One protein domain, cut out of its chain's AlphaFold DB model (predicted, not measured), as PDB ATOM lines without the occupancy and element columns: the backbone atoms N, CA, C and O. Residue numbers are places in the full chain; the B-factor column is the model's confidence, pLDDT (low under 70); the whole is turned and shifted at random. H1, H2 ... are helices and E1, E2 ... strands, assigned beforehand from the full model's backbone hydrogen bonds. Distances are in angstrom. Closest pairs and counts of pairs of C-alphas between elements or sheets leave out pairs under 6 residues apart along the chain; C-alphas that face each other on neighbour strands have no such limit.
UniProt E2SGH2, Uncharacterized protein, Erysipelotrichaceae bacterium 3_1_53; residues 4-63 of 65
ATOM      1  N   SER A   4     309.753 202.442 304.756       73.88
ATOM      2  CA  SER A   4     310.014 201.005 304.627       73.88
ATOM      3  C   SER A   4     311.028 200.750 303.508       73.88
ATOM      4  O   SER A   4     311.061 201.487 302.524       73.88
ATOM      5  N   GLU A   5     311.834 199.698 303.626       68.50
ATOM      6  CA  GLU A   5     312.803 199.299 302.597       68.50
ATOM      7  C   GLU A   5     312.114 199.102 301.234       68.50
ATOM      8  O   GLU A   5     312.595 199.576 300.206       68.50
ATOM      9  N   SER A   6     310.898 198.545 301.246       68.88
ATOM     10  CA  SER A   6     310.035 198.416 300.067       68.88
ATOM     11  C   SER A   6     309.661 199.771 299.450       68.88
ATOM     12  O   SER A   6     309.732 199.930 298.234       68.88
ATOM     13  N   ASP A   7     309.334 200.777 300.275       65.94
ATOM     14  CA  ASP A   7     308.991 202.127 299.796       65.94
ATOM     15  C   ASP A   7     310.188 202.811 299.115       65.94
ATOM     16  O   ASP A   7     310.012 203.642 298.220       65.94
ATOM     17  N   ILE A   8     311.405 202.519 299.579       68.38
ATOM     18  CA  ILE A   8     312.644 203.083 299.034       68.38
ATOM     19  C   ILE A   8     312.941 202.445 297.677       68.38
ATOM     20  O   ILE A   8     313.181 203.171 296.715       68.38
ATOM     21  N   ILE A   9     312.846 201.118 297.589       69.25
ATOM     22  CA  ILE A   9     313.053 200.356 296.351       69.25
ATOM     23  C   ILE A   9     312.065 200.817 295.267       69.25
ATOM     24  O   ILE A   9     312.476 201.135 294.154       69.25
ATOM     25  N   ASP A  10     310.782 200.967 295.602       72.81
ATOM     26  CA  ASP A  10     309.762 201.435 294.652       72.81
ATOM     27  C   ASP A  10     310.011 202.880 294.181       72.81
ATOM     28  O   ASP A  10     309.874 203.211 293.001       72.81
ATOM     29  N   THR A  11     310.464 203.749 295.089       73.75
ATOM     30  CA  THR A  11     310.796 205.134 294.727       73.75
ATOM     31  C   THR A  11     312.015 205.197 293.795       73.75
ATOM     32  O   THR A  11     311.998 205.971 292.840       73.75
ATOM     33  N   ILE A  12     313.055 204.391 294.038       83.81
ATOM     34  CA  ILE A  12     314.285 204.370 293.221       83.81
ATOM     35  C   ILE A  12     314.009 203.843 291.811       83.81
ATOM     36  O   ILE A  12     314.567 204.360 290.847       83.81
ATOM     37  N   HIS A  13     313.133 202.847 291.682       87.19
ATOM     38  CA  HIS A  13     312.869 202.191 290.402       87.19
ATOM     39  C   HIS A  13     311.759 202.836 289.573       87.19
ATOM     40  O   HIS A  13     311.409 202.315 288.518       87.19
ATOM     41  N   THR A  14     311.207 203.974 290.000       90.56
ATOM     42  CA  THR A  14     310.164 204.671 289.238       90.56
ATOM     43  C   THR A  14     310.619 204.964 287.801       90.56
ATOM     44  O   THR A  14     311.666 205.564 287.578       90.56
ATOM     45  N   GLY A  15     309.814 204.544 286.820       89.44
ATOM     46  CA  GLY A  15     310.114 204.639 285.389       89.44
ATOM     47  C   GLY A  15     310.881 203.442 284.818       89.44
ATOM     48  O   GLY A  15     311.152 203.417 283.619       89.44
ATOM     49  N   GLN A  16     311.223 202.449 285.641       92.56
ATOM     50  CA  GLN A  16     311.937 201.246 285.223       92.56
ATOM     51  C   GLN A  16     311.017 200.023 285.189       92.56
ATOM     52  O   GLN A  16     309.987 199.960 285.868       92.56
ATOM     53  N   VAL A  17     311.424 199.028 284.398       92.25
ATOM     54  CA  VAL A  17     310.875 197.673 284.458       92.25
ATOM     55  C   VAL A  17     311.744 196.852 285.402       92.25
ATOM     56  O   VAL A  17     312.960 196.789 285.225       92.25
ATOM     57  N   ILE A  18     311.118 196.227 286.396       92.81
ATOM     58  CA  ILE A  18     311.755 195.277 287.310       92.81
ATOM     59  C   ILE A  18     311.208 193.875 287.053       92.81
ATOM     60  O   ILE A  18     310.056 193.722 286.644       92.81
ATOM     61  N   THR A  19     312.019 192.861 287.330       93.31
ATOM     62  CA  THR A  19     311.638 191.449 287.206       93.31
ATOM     63  C   THR A  19     311.702 190.808 288.584       93.31
ATOM     64  O   THR A  19     312.697 190.980 289.287       93.31
ATOM     65  N   ASP A  20     310.643 190.106 288.983       91.00
ATOM     66  CA  ASP A  20     310.636 189.344 290.231       91.00
ATOM     67  C   ASP A  20     311.352 187.988 290.094       91.00
ATOM     68  O   ASP A  20     311.786 187.580 289.015       91.00
ATOM     69  N   GLU A  21     311.470 187.272 291.209       94.25
ATOM     70  CA  GLU A  21     312.084 185.940 291.288       94.25
ATOM     71  C   GLU A  21     311.397 184.871 290.419       94.25
ATOM     72  O   GLU A  21     312.031 183.897 290.022       94.25
ATOM     73  N   ASN A  22     310.120 185.071 290.081       93.44
ATOM     74  CA  ASN A  22     309.329 184.174 289.241       93.44
ATOM     75  C   ASN A  22     309.381 184.573 287.754       93.44
ATOM     76  O   ASN A  22     308.712 183.955 286.925       93.44
ATOM     77  N   GLY A  23     310.145 185.612 287.402       90.75
ATOM     78  CA  GLY A  23     310.250 186.136 286.042       90.75
ATOM     79  C   GLY A  23     309.111 187.079 285.633       90.75
ATOM     80  O   GLY A  23     309.069 187.514 284.480       90.75
ATOM     81  N   THR A  24     308.194 187.427 286.540       92.69
ATOM     82  CA  THR A  24     307.128 188.393 286.255       92.69
ATOM     83  C   THR A  24     307.711 189.797 286.198       92.69
ATOM     84  O   THR A  24     308.410 190.238 287.109       92.69
ATOM     85  N   GLN A  25     307.395 190.521 285.127       93.38
ATOM     86  CA  GLN A  25     307.847 191.893 284.937       93.38
ATOM     87  C   GLN A  25     306.806 192.899 285.425       93.38
ATOM     88  O   GLN A  25     305.601 192.727 285.225       93.38
ATOM     89  N   TYR A  26     307.286 193.982 286.029       92.88
ATOM     90  CA  TYR A  26     306.473 195.091 286.513       92.88
ATOM     91  C   TYR A  26     307.078 196.420 286.073       92.88
ATOM     92  O   TYR A  26     308.276 196.637 286.233       92.88
ATOM     93  N   PHE A  27     306.245 197.336 285.583       92.19
ATOM     94  CA  PHE A  27     306.620 198.738 285.418       92.19
ATOM     95  C   PHE A  27     306.348 199.497 286.720       92.19
ATOM     96  O   PHE A  27     305.236 199.435 287.255       92.19
ATOM     97  N   VAL A  28     307.348 200.204 287.242       93.12
ATOM     98  CA  VAL A  28     307.242 200.909 288.526       93.12
ATOM     99  C   VAL A  28     306.864 202.372 288.300       93.12
ATOM    100  O   VAL A  28     307.515 203.093 287.547       93.12
ATOM    101  N   CYS A  29     305.820 202.834 288.983       88.56
ATOM    102  CA  CYS A  29     305.347 204.215 288.957       88.56
ATOM    103  C   CYS A  29     305.104 204.711 290.389       88.56
ATOM    104  O   CYS A  29     304.033 204.503 290.975       88.56
ATOM    105  N   GLY A  30     306.116 205.347 290.982       86.62
ATOM    106  CA  GLY A  30     306.097 205.721 292.391       86.62
ATOM    107  C   GLY A  30     305.996 204.473 293.259       86.62
ATOM    108  O   GLY A  30     306.828 203.582 293.170       86.62
ATOM    109  N   LYS A  31     304.941 204.389 294.070       86.38
ATOM    110  CA  LYS A  31     304.655 203.222 294.920       86.38
ATOM    111  C   LYS A  31     303.851 202.122 294.220       86.38
ATOM    112  O   LYS A  31     303.498 201.128 294.843       86.38
ATOM    113  N   ASN A  32     303.483 202.325 292.955       86.06
ATOM    114  CA  ASN A  32     302.682 201.366 292.206       86.06
ATOM    115  C   ASN A  32     303.584 200.483 291.349       86.06
ATOM    116  O   ASN A  32     304.485 200.977 290.671       86.06
ATOM    117  N   ARG A  33     303.274 199.188 291.319       90.62
ATOM    118  CA  ARG A  33     303.865 198.221 290.394       90.62
ATOM    119  C   ARG A  33     302.776 197.732 289.450       90.62
ATOM    120  O   ARG A  33     301.829 197.077 289.878       90.62
ATOM    121  N   ILE A  34     302.901 198.063 288.172       92.38
ATOM    122  CA  ILE A  34     301.945 197.676 287.135       92.38
ATOM    123  C   ILE A  34     302.479 196.407 286.479       92.38
ATOM    124  O   ILE A  34     303.535 196.438 285.849       92.38
ATOM    125  N   LYS A  35     301.779 195.282 286.656       93.25
ATOM    126  CA  LYS A  35     302.175 193.998 286.063       93.25
ATOM    127  C   LYS A  35     302.175 194.102 284.538       93.25
ATOM    128  O   LYS A  35     301.180 194.518 283.952       93.25
ATOM    129  N   ILE A  36     303.265 193.671 283.911       90.56
ATOM    130  CA  ILE A  36     303.371 193.536 282.460       90.56
ATOM    131  C   ILE A  36     302.936 192.114 282.108       90.56
ATOM    132  O   ILE A  36     303.638 191.148 282.399       90.56
ATOM    133  N   SER A  37     301.736 191.981 281.546       84.00
ATOM    134  CA  SER A  37     301.169 190.694 281.122       84.00
ATOM    135  C   SER A  37     301.452 190.358 279.661       84.00
ATOM    136  O   SER A  37     301.351 189.195 279.286       84.00
ATOM    137  N   GLU A  38     301.779 191.358 278.844       77.38
ATOM    138  CA  GLU A  38     301.961 191.211 277.402       77.38
ATOM    139  C   GLU A  38     303.177 192.016 276.938       77.38
ATOM    140  O   GLU A  38     303.363 193.170 277.330       77.38
ATOM    141  N   HIS A  39     303.986 191.406 276.072       75.19
ATOM    142  CA  HIS A  39     305.112 192.053 275.402       75.19
ATOM    143  C   HIS A  39     304.854 192.070 273.900       75.19
ATOM    144  O   HIS A  39     304.508 191.046 273.308       75.19
ATOM    145  N   PHE A  40     305.078 193.218 273.259       76.19
ATOM    146  CA  PHE A  40     305.217 193.238 271.806       76.19
ATOM    147  C   PHE A  40     306.513 192.523 271.424       76.19
ATOM    148  O   PHE A  40     307.536 192.664 272.097       76.19
ATOM    149  N   ALA A  41     306.470 191.739 270.346       79.12
ATOM    150  CA  ALA A  41     307.665 191.083 269.830       79.12
ATOM    151  C   ALA A  41     308.757 192.129 269.533       79.12
ATOM    152  O   ALA A  41     308.453 193.211 269.035       79.12
ATOM    153  N   ALA A  42     310.028 191.799 269.788       76.56
ATOM    154  CA  ALA A  42     311.151 192.730 269.607       76.56
ATOM    155  C   ALA A  42     311.299 193.252 268.160       76.56
ATOM    156  O   ALA A  42     311.782 194.359 267.950       76.56
ATOM    157  N   GLY A  43     310.859 192.466 267.170       82.50
ATOM    158  CA  GLY A  43     310.728 192.873 265.763       82.50
ATOM    159  C   GLY A  43     309.273 193.021 265.305       82.50
ATOM    160  O   GLY A  43     308.988 192.951 264.114       82.50
ATOM    161  N   GLY A  44     308.337 193.122 266.250       83.88
ATOM    162  CA  GLY A  44     306.918 193.308 265.982       83.88
ATOM    163  C   GLY A  44     306.598 194.731 265.540       83.88
ATOM    164  O   GLY A  44     307.417 195.644 265.654       83.88
ATOM    165  N   ARG A  45     305.370 194.929 265.050       84.69
ATOM    166  CA  ARG A  45     304.880 196.272 264.731       84.69
ATOM    167  C   ARG A  45     304.876 197.144 265.995       84.69
ATOM    168  O   ARG A  45     304.373 196.683 267.024       84.69
ATOM    169  N   PRO A  46     305.391 198.383 265.932       85.75
ATOM    170  CA  PRO A  46     305.253 199.352 267.010       85.75
ATOM    171  C   PRO A  46     303.790 199.530 267.426       85.75
ATOM    172  O   PRO A  46     302.884 199.485 266.593       85.75
ATOM    173  N   ILE A  47     303.553 199.821 268.708       84.31
ATOM    174  CA  ILE A  47     302.201 200.082 269.230       84.31
ATOM    175  C   ILE A  47     301.472 201.197 268.463       84.31
ATOM    176  O   ILE A  47     300.270 201.100 268.240       84.31
ATOM    177  N   GLY A  48     302.195 202.223 268.001       87.69
ATOM    178  CA  GLY A  48     301.618 203.298 267.190       87.69
ATOM    179  C   GLY A  48     300.981 202.781 265.899       87.69
ATOM    180  O   GLY A  48     299.845 203.142 265.591       87.69
ATOM    181  N   ASP A  49     301.659 201.871 265.201       90.75
ATOM    182  CA  ASP A  49     301.155 201.270 263.963       90.75
ATOM    183  C   ASP A  49     299.934 200.389 264.236       90.75
ATOM    184  O   ASP A  49     298.950 200.436 263.498       90.75
ATOM    185  N   LEU A  50     299.950 199.641 265.345       90.25
ATOM    186  CA  LEU A  50     298.806 198.833 265.768       90.25
ATOM    187  C   LEU A  50     297.574 199.698 266.064       90.25
ATOM    188  O   LEU A  50     296.468 199.341 265.665       90.25
ATOM    189  N   ILE A  51     297.751 200.848 266.722       93.88
ATOM    190  CA  ILE A  51     296.656 201.794 266.986       93.88
ATOM    191  C   ILE A  51     296.087 202.332 265.671       93.88
ATOM    192  O   ILE A  51     294.867 202.378 265.506       93.88
ATOM    193  N   VAL A  52     296.947 202.708 264.720       96.19
ATOM    194  CA  VAL A  52     296.518 203.184 263.397       96.19
ATOM    195  C   VAL A  52     295.694 202.118 262.673       96.19
ATOM    196  O   VAL A  52     294.634 202.433 262.124       96.19
ATOM    197  N   ASP A  53     296.140 200.863 262.701       94.69
ATOM    198  CA  ASP A  53     295.426 199.747 262.084       94.69
ATOM    199  C   ASP A  53     294.059 199.511 262.741       94.69
ATOM    200  O   ASP A  53     293.061 199.348 262.034       94.69
ATOM    201  N   VAL A  54     293.982 199.565 264.076       95.44
ATOM    202  CA  VAL A  54     292.714 199.459 264.815       95.44
ATOM    203  C   VAL A  54     291.756 200.572 264.400       95.44
ATOM    204  O   VAL A  54     290.632 200.277 264.003       95.44
ATOM    205  N   VAL A  55     292.200 201.834 264.411       97.38
ATOM    206  CA  VAL A  55     291.364 202.986 264.034       97.38
ATOM    207  C   VAL A  55     290.824 202.830 262.612       97.38
ATOM    208  O   VAL A  55     289.626 203.004 262.384       97.38
ATOM    209  N   ARG A  56     291.682 202.451 261.656       97.75
ATOM    210  CA  ARG A  56     291.276 202.207 260.263       97.75
ATOM    211  C   ARG A  56     290.256 201.081 260.156       97.75
ATOM    212  O   ARG A  56     289.249 201.245 259.471       97.75
ATOM    213  N   HIS A  57     290.495 199.963 260.837       96.88
ATOM    214  CA  HIS A  57     289.579 198.827 260.838       96.88
ATOM    215  C   HIS A  57     288.208 199.214 261.403       96.88
ATOM    216  O   HIS A  57     287.182 198.912 260.794       96.88
ATOM    217  N   THR A  58     288.175 199.920 262.537       97.12
ATOM    218  CA  THR A  58     286.922 200.364 263.161       97.12
ATOM    219  C   THR A  58     286.167 201.349 262.269       97.12
ATOM    220  O   THR A  58     284.958 201.203 262.103       97.12
ATOM    221  N   ALA A  59     286.866 202.303 261.643       97.06
ATOM    222  CA  ALA A  59     286.264 203.262 260.719       97.06
ATOM    223  C   ALA A  59     285.683 202.580 259.469       97.06
ATOM    224  O   ALA A  59     284.546 202.855 259.090       97.06
ATOM    225  N   ALA A  60     286.425 201.649 258.861       96.44
ATOM    226  CA  ALA A  60     285.952 200.889 257.705       96.44
ATOM    227  C   ALA A  60     284.719 200.040 258.048       96.44
ATOM    228  O   ALA A  60     283.741 200.040 257.305       96.44
ATOM    229  N   LYS A  61     284.736 199.371 259.208       96.12
ATOM    230  CA  LYS A  61     283.598 198.586 259.698       96.12
ATOM    231  C   LYS A  61     282.355 199.456 259.905       96.12
ATOM    232  O   LYS A  61     281.266 199.061 259.490       96.12
ATOM    233  N   ALA A  62     282.520 200.636 260.503       93.88
ATOM    234  CA  ALA A  62     281.434 201.591 260.709       93.88
ATOM    235  C   ALA A  62     280.844 202.106 259.386       93.88
ATOM    236  O   ALA A  62     279.636 202.253 259.291       93.88
ATOM    237  N   ALA A  63     281.669 202.331 258.360       90.19
ATOM    238  CA  ALA A  63     281.204 202.768 257.040       90.19
ATOM    239  C   ALA A  63     280.511 201.658 256.224       90.19
ATOM    240  O   ALA A  63     279.805 201.952 255.265       90.19
TER     241      ALA A  63
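What this domain is: This is residues 4 to 63 of the 65 residues of an uncharacterized protein of Erysipelotrichaceae bacterium 3_1_53 (UniProt E2SGH2). A short helix, H1, grazes a small meander, E1 E2 E3, each strand the antiparallel neighbour of the one before; beyond it residues 40 to 63, with the long helix H2, stick out free. The 60 printed residues hold two named helices and three strands, H1 E1 E2 E3 H2, class mixed. The whole is an extended rod, 56 by 21 by 15 A, radius of gyration of the C-alphas 17.0 A.

Where its parts are: H1, residues 5 to 12, begins at C-alpha 5 (312.803, 199.299, 302.597). E1, residues 17 to 19, E2, 25 to 29, and E3, 32 to 36, follow. H2, residues 47 to 63, is 24.4 A long and ends at C-alpha 63 (281.204, 202.768, 257.040).

How they stand to each other: Within hydrogen-bond range are N 18 and O 26, 2.9 A, in hairpin E1 and E2, and N 29 and O 32, 2.8 A, in hairpin E2 and E3. H1 only grazes the sheet; its closest C-alphas to E2 are Asp 10 and Val 28, 6.6 A. H2 is not on the sheet. In both helices every O i to N i+4 pair is within range.

The domain as a whole: The farthest C-alphas, Ser 4 and Ala 63, are 55.7 A apart. The printed part has no cut and no long link. Residues 5 to 9 have pLDDT under 70.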